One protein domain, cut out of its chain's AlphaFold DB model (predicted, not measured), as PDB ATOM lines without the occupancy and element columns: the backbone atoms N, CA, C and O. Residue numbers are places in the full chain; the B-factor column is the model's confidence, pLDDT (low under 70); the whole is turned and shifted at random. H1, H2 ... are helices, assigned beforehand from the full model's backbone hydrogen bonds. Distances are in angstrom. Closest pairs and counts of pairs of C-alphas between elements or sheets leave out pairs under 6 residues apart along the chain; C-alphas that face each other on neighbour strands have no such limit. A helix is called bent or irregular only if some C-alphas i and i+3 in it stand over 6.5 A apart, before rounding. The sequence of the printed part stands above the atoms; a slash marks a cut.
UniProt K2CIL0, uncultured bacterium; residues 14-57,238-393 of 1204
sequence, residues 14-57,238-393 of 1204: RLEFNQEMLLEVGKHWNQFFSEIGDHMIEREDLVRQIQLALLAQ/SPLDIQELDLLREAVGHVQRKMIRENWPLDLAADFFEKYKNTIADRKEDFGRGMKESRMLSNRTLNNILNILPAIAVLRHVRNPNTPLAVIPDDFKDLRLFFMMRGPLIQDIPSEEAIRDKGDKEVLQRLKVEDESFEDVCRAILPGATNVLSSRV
ATOM      1  N   ARG A  14     -47.305  52.371  57.159       41.31
ATOM      2  CA  ARG A  14     -46.435  51.184  57.266       41.31
ATOM      3  C   ARG A  14     -47.341  49.994  57.602       41.31
ATOM      4  O   ARG A  14     -48.015  50.058  58.626       41.31
ATOM      5  N   LEU A  15     -47.428  48.998  56.715       48.34
ATOM      6  CA  LEU A  15     -48.189  47.768  56.951       48.34
ATOM      7  C   LEU A  15     -47.869  47.283  58.368       48.34
ATOM      8  O   LEU A  15     -46.694  47.103  58.690       48.34
ATOM      9  N   GLU A  16     -48.883  47.139  59.225       48.22
ATOM     10  CA  GLU A  16     -48.677  46.609  60.571       48.22
ATOM     11  C   GLU A  16     -48.165  45.172  60.438       48.22
ATOM     12  O   GLU A  16     -48.864  44.257  60.010       48.22
ATOM     13  N   PHE A  17     -46.876  45.007  60.709       58.78
ATOM     14  CA  PHE A  17     -46.107  43.825  60.365       58.78
ATOM     15  C   PHE A  17     -46.115  42.833  61.537       58.78
ATOM     16  O   PHE A  17     -45.375  43.014  62.501       58.78
ATOM     17  N   ASN A  18     -46.965  41.799  61.483       67.88
ATOM     18  CA  ASN A  18     -47.149  40.813  62.563       67.88
ATOM     19  C   ASN A  18     -46.850  39.370  62.094       67.88
ATOM     20  O   ASN A  18     -47.147  38.994  60.958       67.88
ATOM     21  N   GLN A  19     -46.308  38.532  62.987       71.31
ATOM     22  CA  GLN A  19     -46.034  37.105  62.760       71.31
ATOM     23  C   GLN A  19     -47.285  36.323  62.315       71.31
ATOM     24  O   GLN A  19     -47.188  35.446  61.462       71.31
ATOM     25  N   GLU A  20     -48.470  36.636  62.850       75.88
ATOM     26  CA  GLU A  20     -49.717  35.959  62.451       75.88
ATOM     27  C   GLU A  20     -50.063  36.212  60.978       75.88
ATOM     28  O   GLU A  20     -50.375  35.269  60.248       75.88
ATOM     29  N   MET A  21     -49.903  37.459  60.521       80.81
ATOM     30  CA  MET A  21     -50.083  37.826  59.116       80.81
ATOM     31  C   MET A  21     -49.035  37.150  58.233       80.81
ATOM     32  O   MET A  21     -49.379  36.641  57.170       80.81
ATOM     33  N   LEU A  22     -47.774  37.065  58.682       83.94
ATOM     34  CA  LEU A  22     -46.723  36.346  57.951       83.94
ATOM     35  C   LEU A  22     -47.086  34.870  57.742       83.94
ATOM     36  O   LEU A  22     -46.864  34.327  56.662       83.94
ATOM     37  N   LEU A  23     -47.655  34.214  58.755       83.62
ATOM     38  CA  LEU A  23     -48.076  32.816  58.661       83.62
ATOM     39  C   LEU A  23     -49.291  32.634  57.747       83.62
ATOM     40  O   LEU A  23     -49.359  31.643  57.018       83.62
ATOM     41  N   GLU A  24     -50.252  33.557  57.775       86.75
ATOM     42  CA  GLU A  24     -51.411  33.535  56.878       86.75
ATOM     43  C   GLU A  24     -50.995  33.747  55.418       86.75
ATOM     44  O   GLU A  24     -51.291  32.907  54.564       86.75
ATOM     45  N   VAL A  25     -50.204  34.789  55.155       89.12
ATOM     46  CA  VAL A  25     -49.621  35.059  53.835       89.12
ATOM     47  C   VAL A  25     -48.731  33.905  53.388       89.12
ATOM     48  O   VAL A  25     -48.795  33.478  52.239       89.12
ATOM     49  N   GLY A  26     -47.946  33.324  54.295       89.19
ATOM     50  CA  GLY A  26     -47.120  32.159  54.008       89.19
ATOM     51  C   GLY A  26     -47.940  30.933  53.587       89.19
ATOM     52  O   GLY A  26     -47.568  30.224  52.648       89.19
ATOM     53  N   LYS A  27     -49.099  30.695  54.214       89.50
ATOM     54  CA  LYS A  27     -50.034  29.641  53.786       89.50
ATOM     55  C   LYS A  27     -50.574  29.918  52.386       89.50
ATOM     56  O   LYS A  27     -50.564  29.002  51.563       89.50
ATOM     57  N   HIS A  28     -51.003  31.149  52.110       90.44
ATOM     58  CA  HIS A  28     -51.500  31.533  50.789       90.44
ATOM     59  C   HIS A  28     -50.406  31.399  49.715       90.44
ATOM     60  O   HIS A  28     -50.636  30.763  48.687       90.44
ATOM     61  N   TRP A  29     -49.185  31.862  49.996       93.06
ATOM     62  CA  TRP A  29     -48.000  31.697  49.149       93.06
ATOM     63  C   TRP A  29     -47.721  30.228  48.817       93.06
ATOM     64  O   TRP A  29     -47.549  29.861  47.651       93.06
ATOM     65  N   ASN A  30     -47.720  29.356  49.830       91.56
ATOM     66  CA  ASN A  30     -47.503  27.926  49.631       91.56
ATOM     67  C   ASN A  30     -48.613  27.289  48.790       91.56
ATOM     68  O   ASN A  30     -48.311  26.499  47.901       91.56
ATOM     69  N   GLN A  31     -49.879  27.634  49.034       89.50
ATOM     70  CA  GLN A  31     -51.003  27.141  48.233       89.50
ATOM     71  C   GLN A  31     -50.890  27.602  46.776       89.50
ATOM     72  O   GLN A  31     -51.017  26.785  45.864       89.50
ATOM     73  N   PHE A  32     -50.568  28.879  46.562       90.00
ATOM     74  CA  PHE A  32     -50.385  29.473  45.242       90.00
ATOM     75  C   PHE A  32     -49.292  28.754  44.438       90.00
ATOM     76  O   PHE A  32     -49.521  28.340  43.299       90.00
ATOM     77  N   PHE A  33     -48.108  28.552  45.027       90.56
ATOM     78  CA  PHE A  33     -46.998  27.885  44.340       90.56
ATOM     79  C   PHE A  33     -47.128  26.362  44.286       90.56
ATOM     80  O   PHE A  33     -46.645  25.771  43.320       90.56
ATOM     81  N   SER A  34     -47.794  25.723  45.252       87.88
ATOM     82  CA  SER A  34     -48.124  24.292  45.185       87.88
ATOM     83  C   SER A  34     -49.050  24.020  44.009       87.88
ATOM     84  O   SER A  34     -48.798  23.104  43.235       87.88
ATOM     85  N   GLU A  35     -50.065  24.862  43.813       85.25
ATOM     86  CA  GLU A  35     -50.969  24.738  42.680       85.25
ATOM     87  C   GLU A  35     -50.217  24.888  41.349       85.25
ATOM     88  O   GLU A  35     -50.392  24.085  40.434       85.25
ATOM     89  N   ILE A  36     -49.325  25.875  41.232       84.00
ATOM     90  CA  ILE A  36     -48.505  26.054  40.024       84.00
ATOM     91  C   ILE A  36     -47.556  24.864  39.822       84.00
ATOM     92  O   ILE A  36     -47.437  24.374  38.697       84.00
ATOM     93  N   GLY A  37     -46.931  24.364  40.890       82.38
ATOM     94  CA  GLY A  37     -46.089  23.167  40.872       82.38
ATOM     95  C   GLY A  37     -46.851  21.926  40.410       82.38
ATOM     96  O   GLY A  37     -46.382  21.199  39.541       82.38
ATOM     97  N   ASP A  38     -48.091  21.746  40.860       77.56
ATOM     98  CA  ASP A  38     -48.960  20.665  40.397       77.56
ATOM     99  C   ASP A  38     -49.304  20.792  38.912       77.56
ATOM    100  O   ASP A  38     -49.583  19.795  38.253       77.56
ATOM    101  N   HIS A  39     -49.246  21.977  38.314       72.81
ATOM    102  CA  HIS A  39     -49.444  22.131  36.872       72.81
ATOM    103  C   HIS A  39     -48.163  21.895  36.058       72.81
ATOM    104  O   HIS A  39     -48.260  21.737  34.835       72.81
ATOM    105  N   MET A  40     -47.000  21.830  36.712       74.56
ATOM    106  CA  MET A  40     -45.671  21.835  36.105       74.56
ATOM    107  C   MET A  40     -44.897  20.565  36.487       74.56
ATOM    108  O   MET A  40     -44.380  20.425  37.586       74.56
ATOM    109  N   ILE A  41     -44.813  19.611  35.562       72.88
ATOM    110  CA  ILE A  41     -44.104  18.343  35.792       72.88
ATOM    111  C   ILE A  41     -42.595  18.558  35.596       72.88
ATOM    112  O   ILE A  41     -42.215  19.187  34.609       72.88
ATOM    113  N   GLU A  42     -41.767  18.026  36.511       72.44
ATOM    114  CA  GLU A  42     -40.283  18.077  36.476       72.44
ATOM    115  C   GLU A  42     -39.699  19.500  36.519       72.44
ATOM    116  O   GLU A  42     -38.733  19.825  35.831       72.44
ATOM    117  N   ARG A  43     -40.333  20.397  37.282       80.19
ATOM    118  CA  ARG A  43     -39.977  21.829  37.353       80.19
ATOM    119  C   ARG A  43     -39.955  22.369  38.772       80.19
ATOM    120  O   ARG A  43     -40.173  23.558  38.997       80.19
ATOM    121  N   GLU A  44     -39.703  21.499  39.737       84.88
ATOM    122  CA  GLU A  44     -39.694  21.845  41.152       84.88
ATOM    123  C   GLU A  44     -38.621  22.911  41.449       84.88
ATOM    124  O   GLU A  44     -38.915  23.910  42.110       84.88
ATOM    125  N   ASP A  45     -37.417  22.764  40.881       89.38
ATOM    126  CA  ASP A  45     -36.322  23.736  41.026       89.38
ATOM    127  C   ASP A  45     -36.637  25.075  40.339       89.38
ATOM    128  O   ASP A  45     -36.385  26.128  40.921       89.38
ATOM    129  N   LEU A  46     -37.281  25.066  39.164       90.56
ATOM    130  CA  LEU A  46     -37.720  26.293  38.484       90.56
ATOM    131  C   LEU A  46     -38.746  27.064  39.325       90.56
ATOM    132  O   LEU A  46     -38.650  28.279  39.483       90.56
ATOM    133  N   VAL A  47     -39.729  26.362  39.896       91.69
ATOM    134  CA  VAL A  47     -40.745  26.976  40.762       91.69
ATOM    135  C   VAL A  47     -40.105  27.567  42.025       91.69
ATOM    136  O   VAL A  47     -40.541  28.619  42.494       91.69
ATOM    137  N   ARG A  48     -39.049  26.942  42.563       92.62
ATOM    138  CA  ARG A  48     -38.265  27.489  43.685       92.62
ATOM    139  C   ARG A  48     -37.450  28.718  43.282       92.62
ATOM    140  O   ARG A  48     -37.500  29.712  43.995       92.62
ATOM    141  N   GLN A  49     -36.764  28.684  42.141       94.94
ATOM    142  CA  GLN A  49     -36.030  29.837  41.610       94.94
ATOM    143  C   GLN A  49     -36.955  31.037  41.368       94.94
ATOM    144  O   GLN A  49     -36.605  32.156  41.718       94.94
ATOM    145  N   ILE A  50     -38.165  30.809  40.848       94.69
ATOM    146  CA  ILE A  50     -39.190  31.852  40.676       94.69
ATOM    147  C   ILE A  50     -39.603  32.461  42.023       94.69
ATOM    148  O   ILE A  50     -39.685  33.683  42.136       94.69
ATOM    149  N   GLN A  51     -39.845  31.634  43.045       95.31
ATOM    150  CA  GLN A  51     -40.167  32.117  44.395       95.31
ATOM    151  C   GLN A  51     -39.045  33.004  44.943       95.31
ATOM    152  O   GLN A  51     -39.309  34.115  45.397       95.31
ATOM    153  N   LEU A  52     -37.795  32.549  44.845       96.19
ATOM    154  CA  LEU A  52     -36.634  33.313  45.305       96.19
ATOM    155  C   LEU A  52     -36.424  34.599  44.492       96.19
ATOM    156  O   LEU A  52     -36.111  35.633  45.072       96.19
ATOM    157  N   ALA A  53     -36.650  34.572  43.177       95.62
ATOM    158  CA  ALA A  53     -36.571  35.749  42.313       95.62
ATOM    159  C   ALA A  53     -37.556  36.845  42.739       95.62
ATOM    160  O   ALA A  53     -37.194  38.020  42.771       95.62
ATOM    161  N   LEU A  54     -38.782  36.464  43.106       95.00
ATOM    162  CA  LEU A  54     -39.802  37.395  43.588       95.00
ATOM    163  C   LEU A  54     -39.461  37.957  44.976       95.00
ATOM    164  O   LEU A  54     -39.580  39.162  45.187       95.00
ATOM    165  N   LEU A  55     -39.004  37.104  45.900       95.06
ATOM    166  CA  LEU A  55     -38.640  37.506  47.265       95.06
ATOM    167  C   LEU A  55     -37.391  38.400  47.306       95.06
ATOM    168  O   LEU A  55     -37.365  39.388  48.030       95.06
ATOM    169  N   ALA A  56     -36.375  38.093  46.502       94.06
ATOM    170  CA  ALA A  56     -35.117  38.838  46.469       94.06
ATOM    171  C   ALA A  56     -35.096  39.985  45.434       94.06
ATOM    172  O   ALA A  56     -34.054  40.615  45.244       94.06
ATOM    173  N   GLN A  57     -36.212  40.235  44.730       93.19
ATOM    174  CA  GLN A  57     -36.319  41.182  43.600       93.19
ATOM    175  C   GLN A  57     -35.276  40.986  42.496       93.19
ATOM    176  O   GLN A  57     -34.795  41.929  41.860       93.19
ATOM    177  N   SER A 238     -56.706  32.141  45.050       81.38
ATOM    178  CA  SER A 238     -56.742  33.577  44.786       81.38
ATOM    179  C   SER A 238     -55.412  34.079  44.198       81.38
ATOM    180  O   SER A 238     -54.354  33.505  44.461       81.38
ATOM    181  N   PRO A 239     -55.435  35.130  43.359       84.56
ATOM    182  CA  PRO A 239     -54.227  35.872  43.015       84.56
ATOM    183  C   PRO A 239     -53.531  36.391  44.279       84.56
ATOM    184  O   PRO A 239     -54.212  36.751  45.238       84.56
ATOM    185  N   LEU A 240     -52.200  36.455  44.254       87.88
ATOM    186  CA  LEU A 240     -51.413  37.100  45.305       87.88
ATOM    187  C   LEU A 240     -51.541  38.618  45.175       87.88
ATOM    188  O   LEU A 240     -51.439  39.148  44.066       87.88
ATOM    189  N   ASP A 241     -51.727  39.317  46.286       89.44
ATOM    190  CA  ASP A 241     -51.666  40.778  46.304       89.44
ATOM    191  C   ASP A 241     -50.220  41.263  46.477       89.44
ATOM    192  O   ASP A 241     -49.375  40.606  47.093       89.44
ATOM    193  N   ILE A 242     -49.911  42.441  45.941       88.94
ATOM    194  CA  ILE A 242     -48.572  43.020  46.035       88.94
ATOM    195  C   ILE A 242     -48.177  43.294  47.487       88.94
ATOM    196  O   ILE A 242     -47.010  43.147  47.839       88.94
ATOM    197  N   GLN A 243     -49.159  43.603  48.337       86.75
ATOM    198  CA  GLN A 243     -48.964  43.816  49.766       86.75
ATOM    199  C   GLN A 243     -48.518  42.535  50.486       86.75
ATOM    200  O   GLN A 243     -47.675  42.597  51.375       86.75
ATOM    201  N   GLU A 244     -49.018  41.367  50.068       89.62
ATOM    202  CA  GLU A 244     -48.578  40.068  50.595       89.62
ATOM    203  C   GLU A 244     -47.119  39.787  50.214       89.62
ATOM    204  O   GLU A 244     -46.321  39.340  51.041       89.62
ATOM    205  N   LEU A 245     -46.739  40.094  48.968       90.31
ATOM    206  CA  LEU A 245     -45.345  39.994  48.539       90.31
ATOM    207  C   LEU A 245     -44.456  40.993  49.294       90.31
ATOM    208  O   LEU A 245     -43.345  40.637  49.676       90.31
ATOM    209  N   ASP A 246     -44.925  42.217  49.529       89.75
ATOM    210  CA  ASP A 246     -44.192  43.220  50.305       89.75
ATOM    211  C   ASP A 246     -44.014  42.808  51.769       89.75
ATOM    212  O   ASP A 246     -42.931  43.001  52.315       89.75
ATOM    213  N   LEU A 247     -44.997  42.124  52.360       87.75
ATOM    214  CA  LEU A 247     -44.866  41.506  53.679       87.75
ATOM    215  C   LEU A 247     -43.730  40.467  53.699       87.75
ATOM    216  O   LEU A 247     -42.832  40.507  54.539       87.75
ATOM    217  N   LEU A 248     -43.725  39.538  52.741       91.00
ATOM    218  CA  LEU A 248     -42.668  38.528  52.657       91.00
ATOM    219  C   LEU A 248     -41.291  39.157  52.403       91.00
ATOM    220  O   LEU A 248     -40.289  38.665  52.911       91.00
ATOM    221  N   ARG A 249     -41.228  40.256  51.652       90.69
ATOM    222  CA  ARG A 249     -39.983  40.990  51.394       90.69
ATOM    223  C   ARG A 249     -39.486  41.764  52.608       90.69
ATOM    224  O   ARG A 249     -38.282  41.795  52.840       90.69
ATOM    225  N   GLU A 250     -40.376  42.327  53.412       87.31
ATOM    226  CA  GLU A 250     -39.978  42.924  54.686       87.31
ATOM    227  C   GLU A 250     -39.421  41.851  55.638       87.31
ATOM    228  O   GLU A 250     -38.448  42.098  56.346       87.31
ATOM    229  N   ALA A 251     -39.929  40.611  55.566       88.00
ATOM    230  CA  ALA A 251     -39.345  39.480  56.292       88.00
ATOM    231  C   ALA A 251     -37.912  39.174  55.827       88.00
ATOM    232  O   ALA A 251     -37.038  38.907  56.651       88.00
ATOM    233  N   VAL A 252     -37.657  39.253  54.515       92.25
ATOM    234  CA  VAL A 252     -36.304  39.130  53.939       92.25
ATOM    235  C   VAL A 252     -35.405  40.245  54.472       92.25
ATOM    236  O   VAL A 252     -34.301  39.960  54.931       92.25
ATOM    237  N   GLY A 253     -35.894  41.489  54.493       89.75
ATOM    238  CA  GLY A 253     -35.181  42.638  55.055       89.75
ATOM    239  C   GLY A 253     -34.864  42.482  56.545       89.75
ATOM    240  O   GLY A 253     -33.752  42.786  56.973       89.75
ATOM    241  N   HIS A 254     -35.791  41.936  57.337       85.56
ATOM    242  CA  HIS A 254     -35.563  41.619  58.752       85.56
ATOM    243  C   HIS A 254     -34.421  40.613  58.935       85.56
ATOM    244  O   HIS A 254     -33.492  40.867  59.704       85.56
ATOM    245  N   VAL A 255     -34.443  39.503  58.191       89.12
ATOM    246  CA  VAL A 255     -33.378  38.489  58.243       89.12
ATOM    247  C   VAL A 255     -32.042  39.065  57.755       89.12
ATOM    248  O   VAL A 255     -31.008  38.804  58.365       89.12
ATOM    249  N   GLN A 256     -32.048  39.903  56.716       90.62
ATOM    250  CA  GLN A 256     -30.849  40.576  56.208       90.62
ATOM    251  C   GLN A 256     -30.225  41.515  57.252       90.62
ATOM    252  O   GLN A 256     -29.022  41.441  57.507       90.62
ATOM    253  N   ARG A 257     -31.032  42.366  57.903       86.19
ATOM    254  CA  ARG A 257     -30.565  43.267  58.973       86.19
ATOM    255  C   ARG A 257     -29.967  42.486  60.141       86.19
ATOM    256  O   ARG A 257     -28.931  42.886  60.670       86.19
ATOM    257  N   LYS A 258     -30.578  41.355  60.509       82.94
ATOM    258  CA  LYS A 258     -30.032  40.437  61.519       82.94
ATOM    259  C   LYS A 258     -28.686  39.858  61.115       82.94
ATOM    260  O   LYS A 258     -27.767  39.877  61.925       82.94
ATOM    261  N   MET A 259     -28.548  39.407  59.867       87.81
ATOM    262  CA  MET A 259     -27.282  38.851  59.389       87.81
ATOM    263  C   MET A 259     -26.127  39.843  59.505       87.81
ATOM    264  O   MET A 259     -25.040  39.474  59.946       87.81
ATOM    265  N   ILE A 260     -26.379  41.100  59.128       86.81
ATOM    266  CA  ILE A 260     -25.395  42.186  59.199       86.81
ATOM    267  C   ILE A 260     -25.034  42.489  60.655       86.81
ATOM    268  O   ILE A 260     -23.860  42.604  60.988       86.81
ATOM    269  N   ARG A 261     -26.035  42.579  61.536       81.81
ATOM    270  CA  ARG A 261     -25.829  42.912  62.950       81.81
ATOM    271  C   ARG A 261     -25.070  41.830  63.713       81.81
ATOM    272  O   ARG A 261     -24.182  42.138  64.496       81.81
ATOM    273  N   GLU A 262     -25.438  40.571  63.508       79.25
ATOM    274  CA  GLU A 262     -24.856  39.427  64.222       79.25
ATOM    275  C   GLU A 262     -23.555  38.921  63.578       79.25
ATOM    276  O   GLU A 262     -22.970  37.944  64.058       79.25
ATOM    277  N   ASN A 263     -23.131  39.545  62.472       83.44
ATOM    278  CA  ASN A 263     -22.067  39.077  61.585       83.44
ATOM    279  C   ASN A 263     -22.183  37.573  61.265       83.44
ATOM    280  O   ASN A 263     -21.202  36.832  61.226       83.44
ATOM    281  N   TRP A 264     -23.411  37.084  61.086       85.50
ATOM    282  CA  TRP A 264     -23.688  35.672  60.843       85.50
ATOM    283  C   TRP A 264     -24.802  35.500  59.816       85.50
ATOM    284  O   TRP A 264     -25.867  36.080  59.992       85.50
ATOM    285  N   PRO A 265     -24.640  34.638  58.801       89.31
ATOM    286  CA  PRO A 265     -23.468  33.820  58.477       89.31
ATOM    287  C   PRO A 265     -22.565  34.493  57.422       89.31
ATOM    288  O   PRO A 265     -22.243  33.869  56.415       89.31
ATOM    289  N   LEU A 266     -22.197  35.770  57.602       89.75
ATOM    290  CA  LEU A 266     -21.457  36.538  56.585       89.75
ATOM    291  C   LEU A 266     -20.074  35.954  56.282       89.75
ATOM    292  O   LEU A 266     -19.783  35.676  55.120       89.75
ATOM    293  N   ASP A 267     -19.275  35.688  57.317       89.12
ATOM    294  CA  ASP A 267     -17.943  35.085  57.161       89.12
ATOM    295  C   ASP A 267     -18.042  33.715  56.472       89.12
ATOM    296  O   ASP A 267     -17.335  33.424  55.512       89.12
ATOM    297  N   LEU A 268     -19.023  32.907  56.887       90.50
ATOM    298  CA  LEU A 268     -19.297  31.602  56.292       90.50
ATOM    299  C   LEU A 268     -19.705  31.707  54.816       90.50
ATOM    300  O   LEU A 268     -19.331  30.855  54.014       90.50
ATOM    301  N   ALA A 269     -20.486  32.723  54.450       92.00
ATOM    302  CA  ALA A 269     -20.884  32.978  53.070       92.00
ATOM    303  C   ALA A 269     -19.707  33.408  52.192       92.00
ATOM    304  O   ALA A 269     -19.620  32.950  51.051       92.00
ATOM    305  N   ALA A 270     -18.793  34.222  52.723       92.00
ATOM    306  CA  ALA A 270     -17.558  34.589  52.040       92.00
ATOM    307  C   ALA A 270     -16.640  33.370  51.846       92.00
ATOM    308  O   ALA A 270     -16.222  33.091  50.722       92.00
ATOM    309  N   ASP A 271     -16.420  32.580  52.903       91.88
ATOM    310  CA  ASP A 271     -15.634  31.342  52.844       91.88
ATOM    311  C   ASP A 271     -16.234  30.334  51.857       91.88
ATOM    312  O   ASP A 271     -15.521  29.701  51.073       91.88
ATOM    313  N   PHE A 272     -17.564  30.193  51.868       94.00
ATOM    314  CA  PHE A 272     -18.286  29.341  50.931       94.00
ATOM    315  C   PHE A 272     -18.081  29.800  49.487       94.00
ATOM    316  O   PHE A 272     -17.785  28.976  48.620       94.00
ATOM    317  N   PHE A 273     -18.212  31.104  49.230       94.06
ATOM    318  CA  PHE A 273     -18.025  31.687  47.906       94.06
ATOM    319  C   PHE A 273     -16.609  31.448  47.372       94.06
ATOM    320  O   PHE A 273     -16.459  30.926  46.267       94.06
ATOM    321  N   GLU A 274     -15.579  31.774  48.156       93.56
ATOM    322  CA  GLU A 274     -14.182  31.606  47.745       93.56
ATOM    323  C   GLU A 274     -13.834  30.134  47.518       93.56
ATOM    324  O   GLU A 274     -13.232  29.775  46.504       93.56
ATOM    325  N   LYS A 275     -14.281  29.242  48.409       93.81
ATOM    326  CA  LYS A 275     -14.035  27.808  48.244       93.81
ATOM    327  C   LYS A 275     -14.738  27.243  47.011       93.81
ATOM    328  O   LYS A 275     -14.131  26.457  46.285       93.81
ATOM    329  N   TYR A 276     -15.981  27.650  46.747       93.81
ATOM    330  CA  TYR A 276     -16.706  27.236  45.545       93.81
ATOM    331  C   TYR A 276     -16.037  27.749  44.270       93.81
ATOM    332  O   TYR A 276     -15.803  26.971  43.347       93.81
ATOM    333  N   LYS A 277     -15.636  29.023  44.250       92.31
ATOM    334  CA  LYS A 277     -14.908  29.630  43.133       92.31
ATOM    335  C   LYS A 277     -13.599  28.899  42.825       92.31
ATOM    336  O   LYS A 277     -13.339  28.609  41.660       92.31
ATOM    337  N   ASN A 278     -12.818  28.552  43.848       92.69
ATOM    338  CA  ASN A 278     -11.575  27.793  43.680       92.69
ATOM    339  C   ASN A 278     -11.841  26.360  43.196       92.69
ATOM    340  O   ASN A 278     -11.226  25.920  42.234       92.69
ATOM    341  N   THR A 279     -12.829  25.669  43.777       92.38
ATOM    342  CA  THR A 279     -13.189  24.294  43.369       92.38
ATOM    343  C   THR A 279     -13.615  24.230  41.896       92.38
ATOM    344  O   THR A 279     -13.196  23.334  41.168       92.38
ATOM    345  N   ILE A 280     -14.410  25.200  41.431       90.50
ATOM    346  CA  ILE A 280     -14.812  25.302  40.020       90.50
ATOM    347  C   ILE A 280     -13.613  25.623  39.118       90.50
ATOM    348  O   ILE A 280     -13.509  25.075  38.022       90.50
ATOM    349  N   ALA A 281     -12.700  26.486  39.569       88.19
ATOM    350  CA  ALA A 281     -11.490  26.810  38.821       88.19
ATOM    351  C   ALA A 281     -10.567  25.592  38.646       88.19
ATOM    352  O   ALA A 281     -10.027  25.407  37.554       88.19
ATOM    353  N   ASP A 282     -10.449  24.750  39.675       89.19
ATOM    354  CA  ASP A 282      -9.648  23.521  39.653       89.19
ATOM    355  C   ASP A 282     -10.244  22.453  38.719       89.19
ATOM    356  O   ASP A 282      -9.506  21.701  38.087       89.19
ATOM    357  N   ARG A 283     -11.576  22.416  38.572       89.31
ATOM    358  CA  ARG A 283     -12.300  21.458  37.712       89.31
ATOM    359  C   ARG A 283     -12.599  21.964  36.303       89.31
ATOM    360  O   ARG A 283     -13.417  21.383  35.595       89.31
ATOM    361  N   LYS A 284     -11.935  23.034  35.848       84.19
ATOM    362  CA  LYS A 284     -12.157  23.613  34.507       84.19
ATOM    363  C   LYS A 284     -12.007  22.605  33.363       84.19
ATOM    364  O   LYS A 284     -12.704  22.724  32.358       84.19
ATOM    365  N   GLU A 285     -11.122  21.622  33.502       83.12
ATOM    366  CA  GLU A 285     -10.902  20.594  32.477       83.12
ATOM    367  C   GLU A 285     -12.058  19.578  32.393       83.12
ATOM    368  O   GLU A 285     -12.348  19.069  31.306       83.12
ATOM    369  N   ASP A 286     -12.781  19.358  33.497       84.56
ATOM    370  CA  ASP A 286     -13.856  18.361  33.610       84.56
ATOM    371  C   ASP A 286     -15.137  18.780  32.861       84.56
ATOM    372  O   ASP A 286     -15.927  17.935  32.423       84.56
ATOM    373  N   PHE A 287     -15.324  20.086  32.632       79.62
ATOM    374  CA  PHE A 287     -16.433  20.625  31.832       79.62
ATOM    375  C   PHE A 287     -16.373  20.200  30.356       79.62
ATOM    376  O   PHE A 287     -17.396  20.207  29.676       79.62
ATOM    377  N   GLY A 288     -15.192  19.828  29.847       76.44
ATOM    378  CA  GLY A 288     -14.957  19.535  28.433       76.44
ATOM    379  C   GLY A 288     -14.440  20.737  27.626       76.44
ATOM    380  O   GLY A 288     -14.537  21.897  28.027       76.44
ATOM    381  N   ARG A 289     -13.844  20.464  26.453       70.69
ATOM    382  CA  ARG A 289     -13.154  21.482  25.636       70.69
ATOM    383  C   ARG A 289     -14.066  22.662  25.279       70.69
ATOM    384  O   ARG A 289     -15.013  22.501  24.516       70.69
ATOM    385  N   GLY A 290     -13.688  23.856  25.737       67.88
ATOM    386  CA  GLY A 290     -14.321  25.124  25.359       67.88
ATOM    387  C   GLY A 290     -15.627  25.440  26.092       67.88
ATOM    388  O   GLY A 290     -16.257  26.445  25.772       67.88
ATOM    389  N   MET A 291     -16.037  24.619  27.063       76.00
ATOM    390  CA  MET A 291     -17.181  24.923  27.918       76.00
ATOM    391  C   MET A 291     -16.759  25.817  29.085       76.00
ATOM    392  O   MET A 291     -15.712  25.608  29.689       76.00
ATOM    393  N   LYS A 292     -17.593  26.812  29.393       78.81
ATOM    394  CA  LYS A 292     -17.467  27.667  30.581       78.81
ATOM    395  C   LYS A 292     -18.426  27.205  31.674       78.81
ATOM    396  O   LYS A 292     -19.336  26.427  31.394       78.81
ATOM    397  N   GLU A 293     -18.252  27.707  32.884       83.75
ATOM    398  CA  GLU A 293     -19.235  27.635  33.962       83.75
ATOM    399  C   GLU A 293     -20.579  28.282  33.568       83.75
ATOM    400  O   GLU A 293     -20.664  29.113  32.661       83.75
ATOM    401  N   SER A 294     -21.664  27.892  34.239       83.31
ATOM    402  CA  SER A 294     -23.014  28.391  33.945       83.31
ATOM    403  C   SER A 294     -23.234  29.847  34.356       83.31
ATOM    404  O   SER A 294     -24.126  30.517  33.825       83.31
ATOM    405  N   ARG A 295     -22.433  30.334  35.306       86.12
ATOM    406  CA  ARG A 295     -22.469  31.701  35.812       86.12
ATOM    407  C   ARG A 295     -21.068  32.189  36.151       86.12
ATOM    408  O   ARG A 295     -20.336  31.533  36.880       86.12
ATOM    409  N   MET A 296     -20.784  33.424  35.752       83.25
ATOM    410  CA  MET A 296     -19.621  34.169  36.219       83.25
ATOM    411  C   MET A 296     -19.707  34.462  37.727       83.25
ATOM    412  O   MET A 296     -20.623  35.144  38.190       83.25
ATOM    413  N   LEU A 297     -18.720  34.000  38.497       87.06
ATOM    414  CA  LEU A 297     -18.616  34.239  39.943       87.06
ATOM    415  C   LEU A 297     -17.957  35.599  40.235       87.06
ATOM    416  O   LEU A 297     -16.769  35.695  40.543       87.06
ATOM    417  N   SER A 298     -18.750  36.663  40.096       85.88
ATOM    418  CA  SER A 298     -18.342  38.069  40.238       85.88
ATOM    419  C   SER A 298     -18.520  38.627  41.662       85.88
ATOM    420  O   SER A 298     -19.259  38.066  42.473       85.88
ATOM    421  N   ASN A 299     -17.948  39.806  41.951       86.06
ATOM    422  CA  ASN A 299     -18.236  40.552  43.194       86.06
ATOM    423  C   ASN A 299     -19.734  40.866  43.350       86.06
ATOM    424  O   ASN A 299     -20.251  40.964  44.460       86.06
ATOM    425  N   ARG A 300     -20.459  40.990  42.235       85.62
ATOM    426  CA  ARG A 300     -21.913  41.145  42.256       85.62
ATOM    427  C   ARG A 300     -22.609  39.877  42.725       85.62
ATOM    428  O   ARG A 300     -23.557  39.964  43.498       85.62
ATOM    429  N   THR A 301     -22.138  38.715  42.276       88.38
ATOM    430  CA  THR A 301     -22.648  37.425  42.750       88.38
ATOM    431  C   THR A 301     -22.475  37.318  44.262       88.38
ATOM    432  O   THR A 301     -23.443  36.991  44.940       88.38
ATOM    433  N   LEU A 302     -21.300  37.691  44.785       89.69
ATOM    434  CA  LEU A 302     -21.026  37.751  46.224       89.69
ATOM    435  C   LEU A 302     -21.991  38.702  46.957       89.69
ATOM    436  O   LEU A 302     -22.658  38.284  47.900       89.69
ATOM    437  N   ASN A 303     -22.152  39.940  46.478       89.50
ATOM    438  CA  ASN A 303     -23.073  40.911  47.084       89.50
ATOM    439  C   ASN A 303     -24.532  40.433  47.065       89.50
ATOM    440  O   ASN A 303     -25.270  40.639  48.026       89.50
ATOM    441  N   ASN A 304     -24.955  39.755  45.998       90.44
ATOM    442  CA  ASN A 304     -26.316  39.243  45.876       90.44
ATOM    443  C   ASN A 304     -26.630  38.120  46.875       90.44
ATOM    444  O   ASN A 304     -27.808  37.914  47.175       90.44
ATOM    445  N   ILE A 305     -25.630  37.447  47.457       92.31
ATOM    446  CA  ILE A 305     -25.858  36.471  48.537       92.31
ATOM    447  C   ILE A 305     -26.588  37.129  49.717       92.31
ATOM    448  O   ILE A 305     -27.466  36.498  50.304       92.31
ATOM    449  N   LEU A 306     -26.326  38.414  49.995       91.44
ATOM    450  CA  LEU A 306     -27.024  39.184  51.033       91.44
ATOM    451  C   LEU A 306     -28.527  39.334  50.782       91.44
ATOM    452  O   LEU A 306     -29.256  39.615  51.723       91.44
ATOM    453  N   ASN A 307     -28.992  39.154  49.545       92.06
ATOM    454  CA  ASN A 307     -30.413  39.203  49.197       92.06
ATOM    455  C   ASN A 307     -31.000  37.790  49.046       92.06
ATOM    456  O   ASN A 307     -32.135  37.536  49.448       92.06
ATOM    457  N   ILE A 308     -30.229  36.853  48.484       95.06
ATOM    458  CA  ILE A 308     -30.691  35.486  48.220       95.06
ATOM    459  C   ILE A 308     -30.772  34.646  49.494       95.06
ATOM    460  O   ILE A 308     -31.762  33.945  49.699       95.06
ATOM    461  N   LEU A 309     -29.754  34.695  50.351       95.38
ATOM    462  CA  LEU A 309     -29.679  33.826  51.523       95.38
ATOM    463  C   LEU A 309     -30.787  34.128  52.556       95.38
ATOM    464  O   LEU A 309     -31.445  33.181  52.996       95.38
ATOM    465  N   PRO A 310     -31.116  35.403  52.862       95.19
ATOM    466  CA  PRO A 310     -32.315  35.719  53.637       95.19
ATOM    467  C   PRO A 310     -33.610  35.250  52.966       95.19
ATOM    468  O   PRO A 310     -34.496  34.733  53.643       95.19
ATOM    469  N   ALA A 311     -33.726  35.375  51.637       96.44
ATOM    470  CA  ALA A 311     -34.903  34.909  50.903       96.44
ATOM    471  C   ALA A 311     -35.091  33.387  51.002       96.44
ATOM    472  O   ALA A 311     -36.226  32.923  51.123       96.44
ATOM    473  N   ILE A 312     -34.000  32.613  51.015       96.38
ATOM    474  CA  ILE A 312     -34.033  31.166  51.273       96.38
ATOM    475  C   ILE A 312     -34.542  30.886  52.692       96.38
ATOM    476  O   ILE A 312     -35.467  30.089  52.857       96.38
ATOM    477  N   ALA A 313     -34.003  31.574  53.704       94.00
ATOM    478  CA  ALA A 313     -34.420  31.388  55.094       94.00
ATOM    479  C   ALA A 313     -35.909  31.722  55.309       94.00
ATOM    480  O   ALA A 313     -36.633  30.958  55.955       94.00
ATOM    481  N   VAL A 314     -36.397  32.817  54.714       93.25
ATOM    482  CA  VAL A 314     -37.824  33.185  54.734       93.25
ATOM    483  C   VAL A 314     -38.664  32.131  54.025       93.25
ATOM    484  O   VAL A 314     -39.684  31.700  54.558       93.25
ATOM    485  N   LEU A 315     -38.233  31.659  52.853       93.75
ATOM    486  CA  LEU A 315     -38.964  30.638  52.110       93.75
ATOM    487  C   LEU A 315     -39.053  29.311  52.881       93.75
ATOM    488  O   LEU A 315     -40.100  28.657  52.868       93.75
ATOM    489  N   ARG A 316     -37.984  28.923  53.587       93.88
ATOM    490  CA  ARG A 316     -37.992  27.777  54.504       93.88
ATOM    491  C   ARG A 316     -38.984  27.994  55.645       93.88
ATOM    492  O   ARG A 316     -39.788  27.098  55.898       93.88
ATOM    493  N   HIS A 317     -38.955  29.156  56.297       90.12
ATOM    494  CA  HIS A 317     -39.867  29.482  57.398       90.12
ATOM    495  C   HIS A 317     -41.335  29.472  56.956       90.12
ATOM    496  O   HIS A 317     -42.186  28.888  57.618       90.12
ATOM    497  N   VAL A 318     -41.630  30.030  55.782       90.12
ATOM    498  CA  VAL A 318     -42.973  30.022  55.189       90.12
ATOM    499  C   VAL A 318     -43.465  28.597  54.931       90.12
ATOM    500  O   VAL A 318     -44.631  28.294  55.177       90.12
ATOM    501  N   ARG A 319     -42.598  27.695  54.458       89.81
ATOM    502  CA  ARG A 319     -42.948  26.281  54.229       89.81
ATOM    503  C   ARG A 319     -43.093  25.487  55.519       89.81
ATOM    504  O   ARG A 319     -43.962  24.623  55.606       89.81
ATOM    505  N   ASN A 320     -42.232  25.754  56.494       89.25
ATOM    506  CA  ASN A 320     -42.256  25.121  57.800       89.25
ATOM    507  C   ASN A 320     -42.149  26.185  58.905       89.25
ATOM    508  O   ASN A 320     -41.031  26.548  59.296       89.25
ATOM    509  N   PRO A 321     -43.300  26.632  59.445       84.25
ATOM    510  CA  PRO A 321     -43.362  27.627  60.515       84.25
ATOM    511  C   PRO A 321     -42.560  27.270  61.771       84.25
ATOM    512  O   PRO A 321     -42.157  28.157  62.514       84.25
ATOM    513  N   ASN A 322     -42.280  25.981  61.996       83.88
ATOM    514  CA  ASN A 322     -41.505  25.503  63.143       83.88
ATOM    515  C   ASN A 322     -39.988  25.681  62.970       83.88
ATOM    516  O   ASN A 322     -39.213  25.110  63.733       83.88
ATOM    517  N   THR A 323     -39.537  26.397  61.944       87.44
ATOM    518  CA  THR A 323     -38.114  26.659  61.705       87.44
ATOM    519  C   THR A 323     -37.781  28.114  62.044       87.44
ATOM    520  O   THR A 323     -38.665  28.963  61.965       87.44
ATOM    521  N   PRO A 324     -36.543  28.446  62.442       86.62
ATOM    522  CA  PRO A 324     -36.193  29.817  62.808       86.62
ATOM    523  C   PRO A 324     -36.279  30.766  61.608       86.62
ATOM    524  O   PRO A 324     -35.906  30.399  60.488       86.62
ATOM    525  N   LEU A 325     -36.718  32.003  61.849       87.19
ATOM    526  CA  LEU A 325     -36.662  33.097  60.876       87.19
ATOM    527  C   LEU A 325     -35.270  33.759  60.904       87.19
ATOM    528  O   LEU A 325     -35.110  34.938  61.207       87.19
ATOM    529  N   ALA A 326     -34.252  32.950  60.636       88.75
ATOM    530  CA  ALA A 326     -32.857  33.341  60.482       88.75
ATOM    531  C   ALA A 326     -32.154  32.313  59.599       88.75
ATOM    532  O   ALA A 326     -32.676  31.215  59.407       88.75
ATOM    533  N   VAL A 327     -30.973  32.650  59.088       90.81
ATOM    534  CA  VAL A 327     -30.212  31.733  58.239       90.81
ATOM    535  C   VAL A 327     -29.556  30.631  59.069       90.81
ATOM    536  O   VAL A 327     -28.830  30.900  60.030       90.81
ATOM    537  N   ILE A 328     -29.775  29.385  58.653       89.94
ATOM    538  CA  ILE A 328     -29.150  28.185  59.217       89.94
ATOM    539  C   ILE A 328     -28.197  27.537  58.198       89.94
ATOM    540  O   ILE A 328     -28.346  27.765  56.998       89.94
ATOM    541  N   PRO A 329     -27.241  26.689  58.625       90.00
ATOM    542  CA  PRO A 329     -26.300  26.033  57.713       90.00
ATOM    543  C   PRO A 329     -26.975  25.250  56.581       90.00
ATOM    544  O   PRO A 329     -26.471  25.232  55.465       90.00
ATOM    545  N   ASP A 330     -28.139  24.646  56.824       89.94
ATOM    546  CA  ASP A 330     -28.870  23.926  55.776       89.94
ATOM    547  C   ASP A 330     -29.351  24.832  54.630       89.94
ATOM    548  O   ASP A 330     -29.451  24.355  53.500       89.94
ATOM    549  N   ASP A 331     -29.568  26.131  54.872       93.56
ATOM    550  CA  ASP A 331     -30.003  27.088  53.842       93.56
ATOM    551  C   ASP A 331     -28.938  27.267  52.744       93.56
ATOM    552  O   ASP A 331     -29.259  27.557  51.590       93.56
ATOM    553  N   PHE A 332     -27.665  27.009  53.060       93.75
ATOM    554  CA  PHE A 332     -26.576  27.047  52.083       93.75
ATOM    555  C   PHE A 332     -26.714  25.971  51.006       93.75
ATOM    556  O   PHE A 332     -26.254  26.178  49.889       93.75
ATOM    557  N   LYS A 333     -27.391  24.848  51.281       92.75
ATOM    558  CA  LYS A 333     -27.633  23.810  50.264       92.75
ATOM    559  C   LYS A 333     -28.514  24.332  49.130       92.75
ATOM    560  O   LYS A 333     -28.338  23.935  47.980       92.75
ATOM    561  N   ASP A 334     -29.433  25.244  49.440       93.38
ATOM    562  CA  ASP A 334     -30.332  25.851  48.462       93.38
ATOM    563  C   ASP A 334     -29.679  27.011  47.692       93.38
ATOM    564  O   ASP A 334     -30.207  27.418  46.654       93.38
ATOM    565  N   LEU A 335     -28.482  27.473  48.090       93.75
ATOM    566  CA  LEU A 335     -27.703  28.425  47.288       93.75
ATOM    567  C   LEU A 335     -27.303  27.853  45.922       93.75
ATOM    568  O   LEU A 335     -27.050  28.636  45.009       93.75
ATOM    569  N   ARG A 336     -27.342  26.529  45.717       92.38
ATOM    570  CA  ARG A 336     -27.193  25.918  44.381       92.38
ATOM    571  C   ARG A 336     -28.226  26.428  43.377       92.38
ATOM    572  O   ARG A 336     -27.958  26.476  42.188       92.38
ATOM    573  N   LEU A 337     -29.415  26.837  43.840       93.00
ATOM    574  CA  LEU A 337     -30.438  27.422  42.967       93.00
ATOM    575  C   LEU A 337     -29.980  28.762  42.382       93.00
ATOM    576  O   LEU A 337     -30.476  29.159  41.331       93.00
ATOM    577  N   PHE A 338     -29.066  29.444  43.072       93.50
ATOM    578  CA  PHE A 338     -28.461  30.699  42.663       93.50
ATOM    579  C   PHE A 338     -27.116  30.461  41.968       93.50
ATOM    580  O   PHE A 338     -26.970  30.871  40.830       93.50
ATOM    581  N   PHE A 339     -26.148  29.785  42.588       91.50
ATOM    582  CA  PHE A 339     -24.769  29.704  42.081       91.50
ATOM    583  C   PHE A 339     -24.590  29.041  40.719       91.50
ATOM    584  O   PHE A 339     -23.604  29.326  40.043       91.50
ATOM    585  N   MET A 340     -25.517  28.176  40.330       90.00
ATOM    586  CA  MET A 340     -25.436  27.414  39.094       90.00
ATOM    587  C   MET A 340     -26.773  27.410  38.361       90.00
ATOM    588  O   MET A 340     -27.842  27.651  38.936       90.00
ATOM    589  N   MET A 341     -26.712  27.110  37.070       90.31
ATOM    590  CA  MET A 341     -27.910  26.795  36.306       90.31
ATOM    591  C   MET A 341     -28.565  25.529  36.868       90.31
ATOM    592  O   MET A 341     -27.896  24.594  37.297       90.31
ATOM    593  N   ARG A 342     -29.897  25.487  36.865       90.38
ATOM    594  CA  ARG A 342     -30.662  24.295  37.251       90.38
ATOM    595  C   ARG A 342     -31.365  23.694  36.044       90.38
ATOM    596  O   ARG A 342     -31.644  24.386  35.070       90.38
ATOM    597  N   GLY A 343     -31.674  22.409  36.124       84.06
ATOM    598  CA  GLY A 343     -32.443  21.683  35.120       84.06
ATOM    599  C   GLY A 343     -33.273  20.577  35.769       84.06
ATOM    600  O   GLY A 343     -33.449  20.583  36.992       84.06
ATOM    601  N   PRO A 344     -33.789  19.620  34.980       75.12
ATOM    602  CA  PRO A 344     -34.312  18.367  35.520       75.12
ATOM    603  C   PRO A 344     -33.263  17.709  36.426       75.12
ATOM    604  O   PRO A 344     -32.067  17.799  36.140       75.12
ATOM    605  N   LEU A 345     -33.684  17.062  37.519       72.31
ATOM    606  CA  LEU A 345     -32.718  16.457  38.439       72.31
ATOM    607  C   LEU A 345     -31.919  15.382  37.699       72.31
ATOM    608  O   LEU A 345     -32.490  14.560  36.988       72.31
ATOM    609  N   ILE A 346     -30.605  15.356  37.906       69.50
ATOM    610  CA  ILE A 346     -29.695  14.460  37.178       69.50
ATOM    611  C   ILE A 346     -30.087  12.984  37.370       69.50
ATOM    612  O   ILE A 346     -30.052  12.204  36.425       69.50
ATOM    613  N   GLN A 347     -30.551  12.620  38.570       69.19
ATOM    614  CA  GLN A 347     -31.059  11.279  38.900       69.19
ATOM    615  C   GLN A 347     -32.296  10.847  38.093       69.19
ATOM    616  O   GLN A 347     -32.585   9.659  37.994       69.19
ATOM    617  N   ASP A 348     -33.047  11.804  37.545       67.19
ATOM    618  CA  ASP A 348     -34.250  11.541  36.759       67.19
ATOM    619  C   ASP A 348     -33.940  11.260  35.288       67.19
ATOM    620  O   ASP A 348     -34.851  10.961  34.515       67.19
ATOM    621  N   ILE A 349     -32.673  11.380  34.887       67.44
ATOM    622  CA  ILE A 349     -32.229  11.205  33.511       67.44
ATOM    623  C   ILE A 349     -31.895   9.719  33.301       67.44
ATOM    624  O   ILE A 349     -30.969   9.215  33.936       67.44
ATOM    625  N   PRO A 350     -32.614   8.998  32.415       60.50
ATOM    626  CA  PRO A 350     -32.499   7.543  32.299       60.50
ATOM    627  C   PRO A 350     -31.100   7.063  31.880       60.50
ATOM    628  O   PRO A 350     -30.631   6.038  32.369       60.50
ATOM    629  N   SER A 351     -30.450   7.788  30.962       65.38
ATOM    630  CA  SER A 351     -29.044   7.625  30.566       65.38
ATOM    631  C   SER A 351     -28.594   8.819  29.708       65.38
ATOM    632  O   SER A 351     -29.415   9.432  29.023       65.38
ATOM    633  N   GLU A 352     -27.295   9.148  29.690       63.47
ATOM    634  CA  GLU A 352     -26.747  10.173  28.769       63.47
ATOM    635  C   GLU A 352     -26.975   9.817  27.289       63.47
ATOM    636  O   GLU A 352     -27.107  10.688  26.427       63.47
ATOM    637  N   GLU A 353     -27.059   8.521  26.990       61.94
ATOM    638  CA  GLU A 353     -27.320   7.985  25.653       61.94
ATOM    639  C   GLU A 353     -28.757   8.242  25.178       61.94
ATOM    640  O   GLU A 353     -28.997   8.325  23.972       61.94
ATOM    641  N   ALA A 354     -29.711   8.413  26.102       62.66
ATOM    642  CA  ALA A 354     -31.111   8.695  25.780       62.66
ATOM    643  C   ALA A 354     -31.317  10.095  25.171       62.66
ATOM    644  O   ALA A 354     -32.349  10.368  24.553       62.66
ATOM    645  N   ILE A 355     -30.330  10.978  25.317       70.56
ATOM    646  CA  ILE A 355     -30.390  12.364  24.864       70.56
ATOM    647  C   ILE A 355     -29.834  12.435  23.454       70.56
ATOM    648  O   ILE A 355     -28.698  12.056  23.187       70.56
ATOM    649  N   ARG A 356     -30.666  12.883  22.513       67.94
ATOM    650  CA  ARG A 356     -30.310  12.897  21.087       67.94
ATOM    651  C   ARG A 356     -29.615  14.185  20.660       67.94
ATOM    652  O   ARG A 356     -28.820  14.148  19.726       67.94
ATOM    653  N   ASP A 357     -29.922  15.299  21.318       75.38
ATOM    654  CA  ASP A 357     -29.354  16.607  20.998       75.38
ATOM    655  C   ASP A 357     -27.949  16.734  21.603       75.38
ATOM    656  O   ASP A 357     -27.734  16.429  22.776       75.38
ATOM    657  N   LYS A 358     -26.981  17.170  20.791       76.94
ATOM    658  CA  LYS A 358     -25.606  17.392  21.239       76.94
ATOM    659  C   LYS A 358     -25.546  18.517  22.277       76.94
ATOM    660  O   LYS A 358     -24.853  18.350  23.271       76.94
ATOM    661  N   GLY A 359     -26.297  19.605  22.087       76.12
ATOM    662  CA  GLY A 359     -26.292  20.739  23.016       76.12
ATOM    663  C   GLY A 359     -26.819  20.358  24.400       76.12
ATOM    664  O   GLY A 359     -26.240  20.737  25.410       76.12
ATOM    665  N   ASP A 360     -27.855  19.520  24.461       78.56
ATOM    666  CA  ASP A 360     -28.409  19.041  25.734       78.56
ATOM    667  C   ASP A 360     -27.427  18.148  26.510       78.56
ATOM    668  O   ASP A 360     -27.408  18.175  27.741       78.56
ATOM    669  N   LYS A 361     -26.583  17.370  25.814       79.94
ATOM    670  CA  LYS A 361     -25.516  16.583  26.462       79.94
ATOM    671  C   LYS A 361     -24.449  17.479  27.081       79.94
ATOM    672  O   LYS A 361     -24.015  17.216  28.198       79.94
ATOM    673  N   GLU A 362     -24.054  18.527  26.365       82.44
ATOM    674  CA  GLU A 362     -23.060  19.501  26.827       82.44
ATOM    675  C   GLU A 362     -23.557  20.240  28.082       82.44
ATOM    676  O   GLU A 362     -22.836  20.330  29.077       82.44
ATOM    677  N   VAL A 363     -24.832  20.656  28.096       83.31
ATOM    678  CA  VAL A 363     -25.467  21.243  29.289       83.31
ATOM    679  C   VAL A 363     -25.434  20.283  30.481       83.31
ATOM    680  O   VAL A 363     -25.136  20.693  31.600       83.31
ATOM    681  N   LEU A 364     -25.735  19.002  30.272       83.62
ATOM    682  CA  LEU A 364     -25.773  18.031  31.365       83.62
ATOM    683  C   LEU A 364     -24.411  17.692  31.938       83.62
ATOM    684  O   LEU A 364     -24.302  17.534  33.153       83.62
ATOM    685  N   GLN A 365     -23.390  17.596  31.089       84.12
ATOM    686  CA  GLN A 365     -22.021  17.427  31.553       84.12
ATOM    687  C   GLN A 365     -21.629  18.590  32.471       84.12
ATOM    688  O   GLN A 365     -21.141  18.353  33.574       84.12
ATOM    689  N   ARG A 366     -21.938  19.835  32.077       87.06
ATOM    690  CA  ARG A 366     -21.729  21.012  32.933       87.06
ATOM    691  C   ARG A 366     -22.459  20.887  34.270       87.06
ATOM    692  O   ARG A 366     -21.838  21.068  35.312       87.06
ATOM    693  N   LEU A 367     -23.755  20.572  34.245       87.44
ATOM    694  CA  LEU A 367     -24.566  20.482  35.463       87.44
ATOM    695  C   LEU A 367     -24.031  19.431  36.444       87.44
ATOM    696  O   LEU A 367     -24.059  19.674  37.645       87.44
ATOM    697  N   LYS A 368     -23.513  18.299  35.948       86.88
ATOM    698  CA  LYS A 368     -22.876  17.269  36.781       86.88
ATOM    699  C   LYS A 368     -21.637  17.792  37.498       86.88
ATOM    700  O   LYS A 368     -21.550  17.665  38.716       86.88
ATOM    701  N   VAL A 369     -20.715  18.411  36.758       88.94
ATOM    702  CA  VAL A 369     -19.468  18.951  37.325       88.94
ATOM    703  C   VAL A 369     -19.768  20.027  38.370       88.94
ATOM    704  O   VAL A 369     -19.163  20.037  39.443       88.94
ATOM    705  N   GLU A 370     -20.726  20.914  38.094       90.31
ATOM    706  CA  GLU A 370     -21.146  21.959  39.034       90.31
ATOM    707  C   GLU A 370     -21.822  21.385  40.288       90.31
ATOM    708  O   GLU A 370     -21.461  21.791  41.393       90.31
ATOM    709  N   ASP A 371     -22.742  20.420  40.147       90.25
ATOM    710  CA  ASP A 371     -23.418  19.783  41.289       90.25
ATOM    711  C   ASP A 371     -22.405  19.052  42.188       90.25
ATOM    712  O   ASP A 371     -22.415  19.240  43.406       90.25
ATOM    713  N   GLU A 372     -21.478  18.282  41.609       90.56
ATOM    714  CA  GLU A 372     -20.422  17.593  42.363       90.56
ATOM    715  C   GLU A 372     -19.504  18.582  43.092       90.56
ATOM    716  O   GLU A 372     -19.183  18.390  44.268       90.56
ATOM    717  N   SER A 373     -19.111  19.668  42.421       91.88
ATOM    718  CA  SER A 373     -18.274  20.721  43.014       91.88
ATOM    719  C   SER A 373     -18.981  21.402  44.184       91.88
ATOM    720  O   SER A 373     -18.386  21.629  45.239       91.88
ATOM    721  N   PHE A 374     -20.268  21.708  44.021       93.31
ATOM    722  CA  PHE A 374     -21.082  22.339  45.052       93.31
ATOM    723  C   PHE A 374     -21.270  21.426  46.271       93.31
ATOM    724  O   PHE A 374     -21.167  21.877  47.419       93.31
ATOM    725  N   GLU A 375     -21.520  20.134  46.043       92.38
ATOM    726  CA  GLU A 375     -21.653  19.149  47.114       92.38
ATOM    727  C   GLU A 375     -20.361  18.983  47.919       92.38
ATOM    728  O   GLU A 375     -20.423  18.907  49.149       92.38
ATOM    729  N   ASP A 376     -19.197  18.977  47.270       92.75
ATOM    730  CA  ASP A 376     -17.908  18.868  47.960       92.75
ATOM    731  C   ASP A 376     -17.631  20.069  48.871       92.75
ATOM    732  O   ASP A 376     -17.201  19.904  50.018       92.75
ATOM    733  N   VAL A 377     -17.968  21.280  48.419       94.06
ATOM    734  CA  VAL A 377     -17.883  22.493  49.247       94.06
ATOM    735  C   VAL A 377     -18.833  22.401  50.442       94.06
ATOM    736  O   VAL A 377     -18.422  22.665  51.576       94.06
ATOM    737  N   CYS A 378     -20.075  21.954  50.222       93.00
ATOM    738  CA  CYS A 378     -21.047  21.749  51.295       93.00
ATOM    739  C   CYS A 378     -20.552  20.737  52.340       93.00
ATOM    740  O   CYS A 378     -20.615  21.009  53.540       93.00
ATOM    741  N   ARG A 379     -20.017  19.586  51.911       92.88
ATOM    742  CA  ARG A 379     -19.466  18.560  52.818       92.88
ATOM    743  C   ARG A 379     -18.298  19.096  53.642       92.88
ATOM    744  O   ARG A 379     -18.142  18.703  54.795       92.88
ATOM    745  N   ALA A 380     -17.504  20.001  53.076       91.25
ATOM    746  CA  ALA A 380     -16.331  20.537  53.744       91.25
ATOM    747  C   ALA A 380     -16.632  21.689  54.723       91.25
ATOM    748  O   ALA A 380     -15.880  21.867  55.677       91.25
ATOM    749  N   ILE A 381     -17.684  22.483  54.490       90.19
ATOM    750  CA  ILE A 381     -17.975  23.703  55.269       90.19
ATOM    751  C   ILE A 381     -19.118  23.504  56.280       90.19
ATOM    752  O   ILE A 381     -19.017  23.930  57.436       90.19
ATOM    753  N   LEU A 382     -20.210  22.842  55.881       88.75
ATOM    754  CA  LEU A 382     -21.445  22.801  56.678       88.75
ATOM    755  C   LEU A 382     -21.326  22.097  58.043       88.75
ATOM    756  O   LEU A 382     -21.971  22.567  58.987       88.75
ATOM    757  N   PRO A 383     -20.521  21.028  58.225       86.88
ATOM    758  CA  PRO A 383     -20.346  20.416  59.545       86.88
ATOM    759  C   PRO A 383     -19.766  21.390  60.580       86.88
ATOM    760  O   PRO A 383     -20.262  21.469  61.704       86.88
ATOM    761  N   GLY A 384     -18.764  22.187  60.189       81.75
ATOM    762  CA  GLY A 384     -18.175  23.216  61.049       81.75
ATOM    763  C   GLY A 384     -19.187  24.301  61.415       81.75
ATOM    764  O   GLY A 384     -19.347  24.630  62.589       81.75
ATOM    765  N   ALA A 385     -19.950  24.782  60.429       82.06
ATOM    766  CA  ALA A 385     -21.016  25.758  60.649       82.06
ATOM    767  C   ALA A 385     -22.116  25.244  61.592       82.06
ATOM    768  O   ALA A 385     -22.617  25.991  62.433       82.06
ATOM    769  N   THR A 386     -22.466  23.959  61.489       83.81
ATOM    770  CA  THR A 386     -23.463  23.319  62.362       83.81
ATOM    771  C   THR A 386     -22.977  23.266  63.809       83.81
ATOM    772  O   THR A 386     -23.735  23.596  64.720       83.81
ATOM    773  N   ASN A 387     -21.697  22.953  64.024       82.62
ATOM    774  CA  ASN A 387     -21.093  22.980  65.356       82.62
ATOM    775  C   ASN A 387     -21.090  24.398  65.952       82.62
ATOM    776  O   ASN A 387     -21.460  24.571  67.113       82.62
ATOM    777  N   VAL A 388     -20.750  25.418  65.156       81.81
ATOM    778  CA  VAL A 388     -20.787  26.828  65.590       81.81
ATOM    779  C   VAL A 388     -22.208  27.275  65.941       81.81
ATOM    780  O   VAL A 388     -22.412  27.942  66.949       81.81
ATOM    781  N   LEU A 389     -23.215  26.888  65.156       78.75
ATOM    782  CA  LEU A 389     -24.606  27.211  65.478       78.75
ATOM    783  C   LEU A 389     -25.057  26.508  66.770       78.75
ATOM    784  O   LEU A 389     -25.701  27.118  67.620       78.75
ATOM    785  N   SER A 390     -24.672  25.240  66.952       78.81
ATOM    786  CA  SER A 390     -25.022  24.467  68.148       78.81
ATOM    787  C   SER A 390     -24.414  25.027  69.439       78.81
ATOM    788  O   SER A 390     -25.020  24.885  70.495       78.81
ATOM    789  N   SER A 391     -23.259  25.701  69.365       79.25
ATOM    790  CA  SER A 391     -22.649  26.360  70.527       79.25
ATOM    791  C   SER A 391     -23.276  27.720  70.850       79.25
ATOM    792  O   SER A 391     -23.197  28.166  71.994       79.25
ATOM    793  N   ARG A 392     -23.918  28.374  69.870       75.62
ATOM    794  CA  ARG A 392     -24.640  29.645  70.060       75.62
ATOM    795  C   ARG A 392     -26.012  29.456  70.709       75.62
ATOM    796  O   ARG A 392     -26.464  30.339  71.435       75.62
ATOM    797  N   VAL A 393     -26.671  28.321  70.474       78.69
ATOM    798  CA  VAL A 393     -27.974  28.009  71.078       78.69
ATOM    799  C   VAL A 393     -27.784  27.431  72.487       78.69
ATOM    800  O   VAL A 393     -27.117  26.410  72.641       78.69
TER     801      VAL A 393
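Overview. This is residues 14 to 57 and 238 to 393 of the 1204 residues of a protein of uncultured bacterium (UniProt K2CIL0). Four crossed helices, H1, H2, H3 and H5, pack on one another to make one half of the domain, with H1 and H2 as a helical hairpin and H5 crossing H3 and reaching H1 with its last residues, 318 to 319. H4 and the long bent H8 make the other half, H8a crossing H4, and the short H6 and H7 sit between the halves. The printed part has 200 residues, with eight named helices, H1 to H8 in that order, and no named strand: all helix. It is compact, radius of gyration of the C-alphas 18.3 A, and spans 56 by 41 by 28 A.

Arrangement. H1, residues 19 to 39, and H2, residues 44 to 55, form a helical hairpin at a steep tilt of 38 degrees; their closest C-alphas, Gly 37 and Glu 44, are 6.5 A apart. H3, residues 242 to 261, touches H5, residues 299 to 319, at a steep tilt of 63 degrees, opposite ways; the closest C-alphas, Val 252 and Pro 310, are 5.3 A apart. H5, the hub, has a kink of 34 degrees near residue 307. With residues 318 to 319 alone it touches H1, about perpendicular at 83 degrees; the C-alphas of Gly 26 and Val 318 are closest, 4.8 A. H4, residues 266 to 282, and H5 only just touch, with 3 pairs of C-alphas within 8 A, Phe 273 and Leu 302 closest at 7.0 A. H6, residues 331 to 334, touches H5, with C-alphas Ile 312 and Asp 331 closest at 6.3 A. H7, residues 336 to 339, touches H2, with C-alphas Gln 49 and Leu 337 closest at 6.2 A. H8, residues 358 to 392, was assigned as one helix by its hydrogen bonds but is bent, C-alphas 380 and 383 being 7.1 A apart. H8a, residues 358 to 380, touches H4 with residues 370 to 377 alone, C-alphas Tyr 276 and Val 377 closest at 6.1 A. H8b, residues 383 to 392, is close to H4 but not clearly touching, 7.5 A. Every O i to N i+4 pair is within hydrogen-bond range in H1, H2, H3, H4, H8a and H8b, and 14 of 17 in H5; H6 and H7 are too short for such a pair.

Along the chain. H1 begins at C-alpha 19 (-46.034, 37.105, 62.760) and is 30.1 A long, H3 28.3 A, H4 24.4 A, H5 30.6 A and H8a 33.9 A. H8b ends at C-alpha 392 (-24.640, 29.645, 70.060).

Size, cuts and confidence. Residues 58 to 237 are not printed; C-alphas 57 and 238 are 21.8 A apart across the cut. The links H4 to H5, H5 to H6 and H7 to H8 are long. The pLDDT is under 70 at residues 14 to 18, 290, 346 to 354 and 356.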